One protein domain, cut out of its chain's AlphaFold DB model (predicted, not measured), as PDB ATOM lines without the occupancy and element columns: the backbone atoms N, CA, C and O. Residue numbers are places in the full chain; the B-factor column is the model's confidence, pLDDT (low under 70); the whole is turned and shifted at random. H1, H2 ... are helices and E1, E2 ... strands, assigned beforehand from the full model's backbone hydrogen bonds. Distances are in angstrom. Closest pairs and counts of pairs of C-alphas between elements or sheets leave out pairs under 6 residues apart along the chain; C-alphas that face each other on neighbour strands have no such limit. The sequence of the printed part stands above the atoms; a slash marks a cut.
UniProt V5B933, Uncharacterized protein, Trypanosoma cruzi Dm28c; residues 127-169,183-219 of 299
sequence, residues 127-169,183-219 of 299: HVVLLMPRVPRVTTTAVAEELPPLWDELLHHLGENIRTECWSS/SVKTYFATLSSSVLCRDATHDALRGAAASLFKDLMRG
ATOM      1  N   HIS A 127     125.301 138.364 109.534       79.94
ATOM      2  CA  HIS A 127     124.549 138.002 110.730       79.94
ATOM      3  C   HIS A 127     125.497 137.362 111.746       79.94
ATOM      4  O   HIS A 127     125.957 136.238 111.546       79.94
ATOM      5  N   VAL A 128     125.773 138.064 112.841       80.50
ATOM      6  CA  VAL A 128     126.565 137.562 113.969       80.50
ATOM      7  C   VAL A 128     125.606 137.000 115.006       80.50
ATOM      8  O   VAL A 128     124.725 137.710 115.480       80.50
ATOM      9  N   VAL A 129     125.749 135.726 115.367       83.94
ATOM     10  CA  VAL A 129     124.933 135.095 116.413       83.94
ATOM     11  C   VAL A 129     125.806 134.837 117.634       83.94
ATOM     12  O   VAL A 129     126.706 134.002 117.590       83.94
ATOM     13  N   LEU A 130     125.526 135.549 118.722       83.00
ATOM     14  CA  LEU A 130     126.230 135.458 119.990       83.00
ATOM     15  C   LEU A 130     125.426 134.601 120.970       83.00
ATOM     16  O   LEU A 130     124.354 134.987 121.443       83.00
ATOM     17  N   LEU A 131     125.956 133.418 121.272       82.50
ATOM     18  CA  LEU A 131     125.428 132.572 122.335       82.50
ATOM     19  C   LEU A 131     125.904 133.129 123.675       82.50
ATOM     20  O   LEU A 131     127.091 133.068 123.992       82.50
ATOM     21  N   MET A 132     124.975 133.677 124.452       79.88
ATOM     22  CA  MET A 132     125.313 134.338 125.705       79.88
ATOM     23  C   MET A 132     125.772 133.315 126.754       79.88
ATOM     24  O   MET A 132     125.106 132.285 126.932       79.88
ATOM     25  N   PRO A 133     126.872 133.592 127.486       72.31
ATOM     26  CA  PRO A 133     127.331 132.744 128.577       72.31
ATOM     27  C   PRO A 133     126.222 132.468 129.592       72.31
ATOM     28  O   PRO A 133     125.420 133.349 129.909       72.31
ATOM     29  N   ARG A 134     126.185 131.245 130.139       71.19
ATOM     30  CA  ARG A 134     125.271 130.924 131.242       71.19
ATOM     31  C   ARG A 134     125.711 131.689 132.483       71.19
ATOM     32  O   ARG A 134     126.827 131.501 132.950       71.19
ATOM     33  N   VAL A 135     124.806 132.483 133.038       68.50
ATOM     34  CA  VAL A 135     125.025 133.209 134.290       68.50
ATOM     35  C   VAL A 135     124.062 132.652 135.340       68.50
ATOM     36  O   VAL A 135     122.906 132.364 135.000       68.50
ATOM     37  N   PRO A 136     124.507 132.427 136.591       65.50
ATOM     38  CA  PRO A 136     123.609 132.036 137.666       65.50
ATOM     39  C   PRO A 136     122.490 133.070 137.820       65.50
ATOM     40  O   PRO A 136     122.730 134.274 137.796       65.50
ATOM     41  N   ARG A 137     121.253 132.592 137.990       67.12
ATOM     42  CA  ARG A 137     120.118 133.444 138.363       67.12
ATOM     43  C   ARG A 137     120.287 133.809 139.831       67.12
ATOM     44  O   ARG A 137     119.775 133.106 140.699       67.12
ATOM     45  N   VAL A 138     121.092 134.825 140.116       60.72
ATOM     46  CA  VAL A 138     121.314 135.243 141.497       60.72
ATOM     47  C   VAL A 138     120.036 135.930 141.986       60.72
ATOM     48  O   VAL A 138     119.538 136.852 141.348       60.72
ATOM     49  N   THR A 139     119.463 135.434 143.082       51.75
ATOM     50  CA  THR A 139     118.230 135.953 143.701       51.75
ATOM     51  C   THR A 139     118.460 137.199 144.551       51.75
ATOM     52  O   THR A 139     117.544 137.644 145.237       51.75
ATOM     53  N   THR A 140     119.667 137.757 144.557       48.66
ATOM     54  CA  THR A 140     119.933 138.974 145.311       48.66
ATOM     55  C   THR A 140     119.300 140.149 144.588       48.66
ATOM     56  O   THR A 140     119.425 140.291 143.375       48.66
ATOM     57  N   THR A 141     118.638 140.994 145.365       49.59
ATOM     58  CA  THR A 141     118.028 142.292 145.051       49.59
ATOM     59  C   THR A 141     119.020 143.337 144.510       49.59
ATOM     60  O   THR A 141     118.881 144.527 144.777       49.59
ATOM     61  N   ALA A 142     120.042 142.911 143.772       47.16
ATOM     62  CA  ALA A 142     120.932 143.777 143.030       47.16
ATOM     63  C   ALA A 142     120.187 144.240 141.777       47.16
ATOM     64  O   ALA A 142     119.840 143.443 140.905       47.16
ATOM     65  N   VAL A 143     119.849 145.527 141.802       51.28
ATOM     66  CA  VAL A 143     119.476 146.419 140.702       51.28
ATOM     67  C   VAL A 143     119.368 145.708 139.349       51.28
ATOM     68  O   VAL A 143     120.367 145.346 138.734       51.28
ATOM     69  N   ALA A 144     118.139 145.555 138.855       53.28
ATOM     70  CA  ALA A 144     117.793 144.921 137.577       53.28
ATOM     71  C   ALA A 144     118.361 145.629 136.317       53.28
ATOM     72  O   ALA A 144     117.852 145.429 135.211       53.28
ATOM     73  N   GLU A 145     119.371 146.478 136.479       56.69
ATOM     74  CA  GLU A 145     120.002 147.290 135.442       56.69
ATOM     75  C   GLU A 145     121.465 146.917 135.187       56.69
ATOM     76  O   GLU A 145     121.986 147.255 134.125       56.69
ATOM     77  N   GLU A 146     122.113 146.171 136.086       71.19
ATOM     78  CA  GLU A 146     123.500 145.756 135.885       71.19
ATOM     79  C   GLU A 146     123.582 144.412 135.155       71.19
ATOM     80  O   GLU A 146     123.042 143.386 135.578       71.19
ATOM     81  N   LEU A 147     124.250 144.436 134.003       80.69
ATOM     82  CA  LEU A 147     124.590 143.246 133.239       80.69
ATOM     83  C   LEU A 147     125.654 142.427 133.974       80.69
ATOM     84  O   LEU A 147     126.530 142.999 134.623       80.69
ATOM     85  N   PRO A 148     125.651 141.091 133.823       82.94
ATOM     86  CA  PRO A 148     126.756 140.272 134.293       82.94
ATOM     87  C   PRO A 148     128.091 140.785 133.720       82.94
ATOM     88  O   PRO A 148     128.159 140.999 132.508       82.94
ATOM     89  N   PRO A 149     129.165 140.917 134.525       82.19
ATOM     90  CA  PRO A 149     130.451 141.444 134.054       82.19
ATOM     91  C   PRO A 149     131.004 140.704 132.829       82.19
ATOM     92  O   PRO A 149     131.490 141.321 131.890       82.19
ATOM     93  N   LEU A 150     130.817 139.378 132.787       80.56
ATOM     94  CA  LEU A 150     131.200 138.534 131.649       80.56
ATOM     95  C   LEU A 150     130.450 138.873 130.352       80.56
ATOM     96  O   LEU A 150     130.948 138.607 129.262       80.56
ATOM     97  N   TRP A 151     129.219 139.381 130.452       86.31
ATOM     98  CA  TRP A 151     128.472 139.843 129.285       86.31
ATOM     99  C   TRP A 151     128.982 141.215 128.860       86.31
ATOM    100  O   TRP A 151     129.221 141.409 127.678       86.31
ATOM    101  N   ASP A 152     129.196 142.134 129.800       85.62
ATOM    102  CA  ASP A 152     129.665 143.490 129.497       85.62
ATOM    103  C   ASP A 152     131.043 143.484 128.808       85.62
ATOM    104  O   ASP A 152     131.206 144.082 127.746       85.62
ATOM    105  N   GLU A 153     131.998 142.702 129.321       84.81
ATOM    106  CA  GLU A 153     133.330 142.531 128.718       84.81
ATOM    107  C   GLU A 153     133.247 141.976 127.283       84.81
ATOM    108  O   GLU A 153     133.874 142.495 126.356       84.81
ATOM    109  N   LEU A 154     132.405 140.961 127.061       85.19
ATOM    110  CA  LEU A 154     132.173 140.379 125.737       85.19
ATOM    111  C   LEU A 154     131.573 141.396 124.755       85.19
ATOM    112  O   LEU A 154     131.962 141.429 123.586       85.19
ATOM    113  N   LEU A 155     130.618 142.209 125.211       87.00
ATOM    114  CA  LEU A 155     129.957 143.227 124.390       87.00
ATOM    115  C   LEU A 155     130.913 144.360 124.032       87.00
ATOM    116  O   LEU A 155     130.886 144.826 122.893       87.00
ATOM    117  N   HIS A 156     131.784 144.749 124.963       85.56
ATOM    118  CA  HIS A 156     132.853 145.707 124.718       85.56
ATOM    119  C   HIS A 156     133.804 145.214 123.622       85.56
ATOM    120  O   HIS A 156     133.998 145.896 122.615       85.56
ATOM    121  N   HIS A 157     134.323 143.987 123.745       85.12
ATOM    122  CA  HIS A 157     135.181 143.399 122.713       85.12
ATOM    123  C   HIS A 157     134.477 143.252 121.360       85.12
ATOM    124  O   HIS A 157     135.078 143.503 120.315       85.12
ATOM    125  N   LEU A 158     133.206 142.848 121.357       85.12
ATOM    126  CA  LEU A 158     132.436 142.689 120.128       85.12
ATOM    127  C   LEU A 158     132.182 144.031 119.434       85.12
ATOM    128  O   LEU A 158     132.367 144.126 118.223       85.12
ATOM    129  N   GLY A 159     131.764 145.052 120.183       83.88
ATOM    130  CA  GLY A 159     131.494 146.386 119.653       83.88
ATOM    131  C   GLY A 159     132.741 147.012 119.039       83.88
ATOM    132  O   GLY A 159     132.691 147.475 117.901       83.88
ATOM    133  N   GLU A 160     133.875 146.943 119.737       83.44
ATOM    134  CA  GLU A 160     135.146 147.457 119.223       83.44
ATOM    135  C   GLU A 160     135.586 146.719 117.953       83.44
ATOM    136  O   GLU A 160     135.921 147.373 116.972       83.44
ATOM    137  N   ASN A 161     135.475 145.387 117.903       82.81
ATOM    138  CA  ASN A 161     135.818 144.617 116.701       82.81
ATOM    139  C   ASN A 161     134.893 144.910 115.509       82.81
ATOM    140  O   ASN A 161     135.351 144.989 114.373       82.81
ATOM    141  N   ILE A 162     133.586 145.084 115.734       79.62
ATOM    142  CA  ILE A 162     132.670 145.446 114.642       79.62
ATOM    143  C   ILE A 162     132.992 146.858 114.143       79.62
ATOM    144  O   ILE A 162     133.004 147.096 112.936       79.62
ATOM    145  N   ARG A 163     133.283 147.798 115.048       76.56
ATOM    146  CA  ARG A 163     133.621 149.179 114.686       76.56
ATOM    147  C   ARG A 163     134.943 149.274 113.936       76.56
ATOM    148  O   ARG A 163     134.980 149.952 112.914       76.56
ATOM    149  N   THR A 164     135.995 148.599 114.394       75.81
ATOM    150  CA  THR A 164     137.299 148.596 113.714       75.81
ATOM    151  C   THR A 164     137.191 148.012 112.311       75.81
ATOM    152  O   THR A 164     137.711 148.613 111.373       75.81
ATOM    153  N   GLU A 165     136.454 146.918 112.123       68.75
ATOM    154  CA  GLU A 165     136.211 146.331 110.799       68.75
ATOM    155  C   GLU A 165     135.352 147.243 109.906       68.75
ATOM    156  O   GLU A 165     135.672 147.457 108.733       68.75
ATOM    157  N   CYS A 166     134.299 147.862 110.454       65.25
ATOM    158  CA  CYS A 166     133.480 148.825 109.716       65.25
ATOM    159  C   CYS A 166     134.250 150.100 109.331       65.25
ATOM    160  O   CYS A 166     133.963 150.678 108.287       65.25
ATOM    161  N   TRP A 167     135.218 150.540 110.139       56.75
ATOM    162  CA  TRP A 167     136.065 151.702 109.843       56.75
ATOM    163  C   TRP A 167     137.233 151.370 108.907       56.75
ATOM    164  O   TRP A 167     137.648 152.220 108.121       56.75
ATOM    165  N   SER A 168     137.730 150.132 108.940       51.59
ATOM    166  CA  SER A 168     138.792 149.642 108.049       51.59
ATOM    167  C   SER A 168     138.280 149.383 106.628       51.59
ATOM    168  O   SER A 168     139.028 149.518 105.656       51.59
ATOM    169  N   SER A 169     136.987 149.070 106.484       49.38
ATOM    170  CA  SER A 169     136.276 149.051 105.202       49.38
ATOM    171  C   SER A 169     135.909 150.481 104.792       49.38
ATOM    172  O   SER A 169     134.766 150.909 104.903       49.38
ATOM    173  N   SER A 183     125.901 146.872 108.064       67.25
ATOM    174  CA  SER A 183     125.432 145.643 107.421       67.25
ATOM    175  C   SER A 183     125.588 144.420 108.337       67.25
ATOM    176  O   SER A 183     125.374 143.292 107.905       67.25
ATOM    177  N   VAL A 184     125.969 144.651 109.596       74.31
ATOM    178  CA  VAL A 184     126.186 143.669 110.642       74.31
ATOM    179  C   VAL A 184     124.981 143.676 111.580       74.31
ATOM    180  O   VAL A 184     124.647 144.670 112.217       74.31
ATOM    181  N   LYS A 185     124.310 142.534 111.671       84.69
ATOM    182  CA  LYS A 185     123.196 142.285 112.587       84.69
ATOM    183  C   LYS A 185     123.661 141.334 113.673       84.69
ATOM    184  O   LYS A 185     124.036 140.203 113.369       84.69
ATOM    185  N   THR A 186     123.569 141.757 114.926       84.56
ATOM    186  CA  THR A 186     123.994 140.964 116.080       84.56
ATOM    187  C   THR A 186     122.782 140.358 116.775       84.56
ATOM    188  O   THR A 186     121.923 141.065 117.295       84.56
ATOM    189  N   TYR A 187     122.698 139.034 116.794       83.81
ATOM    190  CA  TYR A 187     121.675 138.272 117.495       83.81
ATOM    191  C   TYR A 187     122.253 137.755 118.800       83.81
ATOM    192  O   TYR A 187     123.132 136.901 118.791       83.81
ATOM    193  N   PHE A 188     121.724 138.220 119.920       83.12
ATOM    194  CA  PHE A 188     122.040 137.673 121.228       83.12
ATOM    195  C   PHE A 188     121.047 136.564 121.545       83.12
ATOM    196  O   PHE A 188     119.839 136.781 121.457       83.12
ATOM    197  N   ALA A 189     121.530 135.380 121.907       80.56
ATOM    198  CA  ALA A 189     120.680 134.234 122.192       80.56
ATOM    199  C   ALA A 189     121.069 133.553 123.507       80.56
ATOM    200  O   ALA A 189     122.235 133.253 123.759       80.56
ATOM    201  N   THR A 190     120.065 133.262 124.329       73.25
ATOM    202  CA  THR A 190     120.134 132.281 125.415       73.25
ATOM    203  C   THR A 190     119.413 130.999 124.981       73.25
ATOM    204  O   THR A 190     118.860 130.912 123.887       73.25
ATOM    205  N   LEU A 191     119.357 129.987 125.852       71.50
ATOM    206  CA  LEU A 191     118.567 128.774 125.591       71.50
ATOM    207  C   LEU A 191     117.051 129.024 125.510       71.50
ATOM    208  O   LEU A 191     116.323 128.142 125.059       71.50
ATOM    209  N   SER A 192     116.566 130.168 125.998       67.44
ATOM    210  CA  SER A 192     115.133 130.455 126.157       67.44
ATOM    211  C   SER A 192     114.647 131.700 125.420       67.44
ATOM    212  O   SER A 192     113.445 131.852 125.239       67.44
ATOM    213  N   SER A 193     115.543 132.599 125.025       74.69
ATOM    214  CA  SER A 193     115.192 133.899 124.453       74.69
ATOM    215  C   SER A 193     116.281 134.394 123.511       74.69
ATOM    216  O   SER A 193     117.439 133.987 123.614       74.69
ATOM    217  N   SER A 194     115.912 135.287 122.596       80.94
ATOM    218  CA  SER A 194     116.854 135.941 121.692       80.94
ATOM    219  C   SER A 194     116.439 137.376 121.404       80.94
ATOM    220  O   SER A 194     115.244 137.650 121.306       80.94
ATOM    221  N   VAL A 195     117.407 138.259 121.182       84.69
ATOM    222  CA  VAL A 195     117.186 139.658 120.802       84.69
ATOM    223  C   VAL A 195     118.141 140.055 119.678       84.69
ATOM    224  O   VAL A 195     119.270 139.577 119.607       84.69
ATOM    225  N   LEU A 196     117.667 140.908 118.772       85.12
ATOM    226  CA  LEU A 196     118.434 141.429 117.642       85.12
ATOM    227  C   LEU A 196     118.859 142.871 117.928       85.12
ATOM    228  O   LEU A 196     118.008 143.720 118.180       85.12
ATOM    229  N   CYS A 197     120.149 143.153 117.780       82.81
ATOM    230  CA  CYS A 197     120.703 144.495 117.691       82.81
ATOM    231  C   CYS A 197     121.213 144.755 116.268       82.81
ATOM    232  O   CYS A 197     121.885 143.916 115.669       82.81
ATOM    233  N   ARG A 198     120.858 145.912 115.706       80.88
ATOM    234  CA  ARG A 198     121.303 146.359 114.370       80.88
ATOM    235  C   ARG A 198     122.376 147.444 114.432       80.88
ATOM    236  O   ARG A 198     122.856 147.888 113.393       80.88
ATOM    237  N   ASP A 199     122.685 147.889 115.640       77.25
ATOM    238  CA  ASP A 199     123.692 148.895 115.916       77.25
ATOM    239  C   ASP A 199     124.882 148.224 116.614       77.25
ATOM    240  O   ASP A 199     124.713 147.326 117.442       77.25
ATOM    241  N   ALA A 200     126.079 148.631 116.214       74.19
ATOM    242  CA  ALA A 200     127.348 148.148 116.732       74.19
ATOM    243  C   ALA A 200     127.886 149.018 117.881       74.19
ATOM    244  O   ALA A 200     128.939 148.704 118.434       74.19
ATOM    245  N   THR A 201     127.202 150.113 118.238       80.62
ATOM    246  CA  THR A 201     127.571 150.922 119.405       80.62
ATOM    247  C   THR A 201     127.477 150.103 120.688       80.62
ATOM    248  O   THR A 201     126.552 149.309 120.883       80.62
ATOM    249  N   HIS A 202     128.441 150.311 121.585       82.38
ATOM    250  CA  HIS A 202     128.483 149.623 122.873       82.38
ATOM    251  C   HIS A 202     127.171 149.796 123.654       82.38
ATOM    252  O   HIS A 202     126.623 148.818 124.152       82.38
ATOM    253  N   ASP A 203     126.606 151.006 123.670       82.81
ATOM    254  CA  ASP A 203     125.363 151.309 124.386       82.81
ATOM    255  C   ASP A 203     124.152 150.555 123.823       82.81
ATOM    256  O   ASP A 203     123.331 150.040 124.586       82.81
ATOM    257  N   ALA A 204     124.046 150.422 122.495       84.69
ATOM    258  CA  ALA A 204     122.964 149.664 121.872       84.69
ATOM    259  C   ALA A 204     123.102 148.155 122.125       84.69
ATOM    260  O   ALA A 204     122.115 147.485 122.450       84.69
ATOM    261  N   LEU A 205     124.326 147.622 122.035       85.94
ATOM    262  CA  LEU A 205     124.626 146.223 122.348       85.94
ATOM    263  C   LEU A 205     124.334 145.917 123.827       85.94
ATOM    264  O   LEU A 205     123.681 144.914 124.130       85.94
ATOM    265  N   ARG A 206     124.731 146.816 124.737       87.75
ATOM    266  CA  ARG A 206     124.446 146.754 126.177       87.75
ATOM    267  C   ARG A 206     122.944 146.807 126.445       87.75
ATOM    268  O   ARG A 206     122.424 145.963 127.170       87.75
ATOM    269  N   GLY A 207     122.211 147.721 125.812       85.00
ATOM    270  CA  GLY A 207     120.754 147.815 125.938       85.00
ATOM    271  C   GLY A 207     120.030 146.541 125.486       85.00
ATOM    272  O   GLY A 207     119.153 146.033 126.191       85.00
ATOM    273  N   ALA A 208     120.440 145.969 124.350       86.00
ATOM    274  CA  ALA A 208     119.892 144.711 123.851       86.00
ATOM    275  C   ALA A 208     120.190 143.545 124.807       86.00
ATOM    276  O   ALA A 208     119.280 142.810 125.198       86.00
ATOM    277  N   ALA A 209     121.441 143.400 125.248       85.88
ATOM    278  CA  ALA A 209     121.825 142.362 126.197       85.88
ATOM    279  C   ALA A 209     121.107 142.511 127.549       85.88
ATOM    280  O   ALA A 209     120.686 141.509 128.127       85.88
ATOM    281  N   ALA A 210     120.904 143.738 128.038       84.75
ATOM    282  CA  ALA A 210     120.169 143.999 129.275       84.75
ATOM    283  C   ALA A 210     118.696 143.585 129.148       84.75
ATOM    284  O   ALA A 210     118.143 142.982 130.066       84.75
ATOM    285  N   SER A 211     118.069 143.832 127.992       83.44
ATOM    286  CA  SER A 211     116.719 143.329 127.701       83.44
ATOM    287  C   SER A 211     116.672 141.799 127.737       83.44
ATOM    288  O   SER A 211     115.791 141.218 128.367       83.44
ATOM    289  N   LEU A 212     117.651 141.137 127.115       82.81
ATOM    290  CA  LEU A 212     117.756 139.678 127.120       82.81
ATOM    291  C   LEU A 212     117.975 139.115 128.530       82.81
ATOM    292  O   LEU A 212     117.412 138.075 128.878       82.81
ATOM    293  N   PHE A 213     118.780 139.800 129.345       81.38
ATOM    294  CA  PHE A 213     119.041 139.428 130.730       81.38
ATOM    295  C   PHE A 213     117.791 139.586 131.599       81.38
ATOM    296  O   PHE A 213     117.450 138.671 132.349       81.38
ATOM    297  N   LYS A 214     117.043 140.685 131.438       78.50
ATOM    298  CA  LYS A 214     115.739 140.880 132.092       78.50
ATOM    299  C   LYS A 214     114.776 139.740 131.756       78.50
ATOM    300  O   LYS A 214     114.134 139.212 132.661       78.50
ATOM    301  N   ASP A 215     114.722 139.300 130.501       73.69
ATOM    302  CA  ASP A 215     113.890 138.159 130.096       73.69
ATOM    303  C   ASP A 215     114.383 136.828 130.687       73.69
ATOM    304  O   ASP A 215     113.584 136.010 131.152       73.69
ATOM    305  N   LEU A 216     115.703 136.617 130.738       74.25
ATOM    306  CA  LEU A 216     116.314 135.443 131.366       74.25
ATOM    307  C   LEU A 216     115.999 135.361 132.869       74.25
ATOM    308  O   LEU A 216     115.733 134.264 133.377       74.25
ATOM    309  N   MET A 217     116.022 136.508 133.558       73.69
ATOM    310  CA  MET A 217     115.728 136.644 134.987       73.69
ATOM    311  C   MET A 217     114.232 136.530 135.287       73.69
ATOM    312  O   MET A 217     113.860 135.836 136.231       73.69
ATOM    313  N   ARG A 218     113.364 137.120 134.451       68.56
ATOM    314  CA  ARG A 218     111.902 136.934 134.525       68.56
ATOM    315  C   ARG A 218     111.502 135.480 134.322       68.56
ATOM    316  O   ARG A 218     110.517 135.039 134.901       68.56
ATOM    317  N   GLY A 219     112.280 134.742 133.527       57.56
ATOM    318  CA  GLY A 219     112.480 133.305 133.659       57.56
ATOM    319  C   GLY A 219     111.247 132.487 134.042       57.56
ATOM    320  O   GLY A 219     111.329 131.718 134.998       57.56
TER     321      GLY A 219
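Overview. This is residues 127 to 169 and 183 to 219 of the 299 residues of an uncharacterized protein of Trypanosoma cruzi Dm28c (UniProt V5B933). A small three-stranded sheet has two helices, H1 and H2, over one face in a second layer, H2 close along E3 and the longer H1 beside it near E1 and E2. The unnamed stretch from 132 to 148 loops out at one end of the long axis, and H1 reaches toward the other end. The printed part has 80 residues with three named strands and two named helices in the order E1 H1 E2 E3 H2; the sheet runs E1 E2 E3, mixed, and the class is mixed, helices and strands. It is compact, with a radius of gyration of the C-alphas of 12.9 A, and spans 44 by 21 by 16 A, a rod.

Along the chain. Find C-alpha 127 at (124.549, 138.002, 110.730), where E1, residues 127 to 131, begins. E2 is residues 184 to 189, 15.9 A long, and E3 residues 194 to 197. H1, residues 149 to 168, runs 28.5 A from (130.451, 141.444, 134.054). H2, residues 202 to 218, runs 23.9 A to (111.902, 136.934, 134.525).

Arrangement. Look first at E1 and E2, parallel, with N 128 and O 185 2.8 A apart. E2 and E3 form an antiparallel hairpin, with N 195 and O 188 2.9 A apart. H2 is on the sheet over E3, at a height of 8.5 A; the closest C-alphas are those of Cys 197 and Ala 208, 6.2 A. H1 and H2 touch, closest at the C-alphas of Gly 159 and His 202, 5.5 A; they run opposite ways at a shallow tilt of 33 degrees, only just short of steep. Every O i to N i+4 pair is within hydrogen-bond range in H2, and 15 of 16 in H1.

Size, cuts and confidence. The C-alphas farthest apart, those of Thr 139 and Ser 169, are 44.5 A apart. Residues 170 to 182 are not printed; C-alphas 169 and 183 stand 11.6 A apart across the cut. The link E1 to H1 is long, and pLDDT is under 70 in 20 residues, among them 135 to 145.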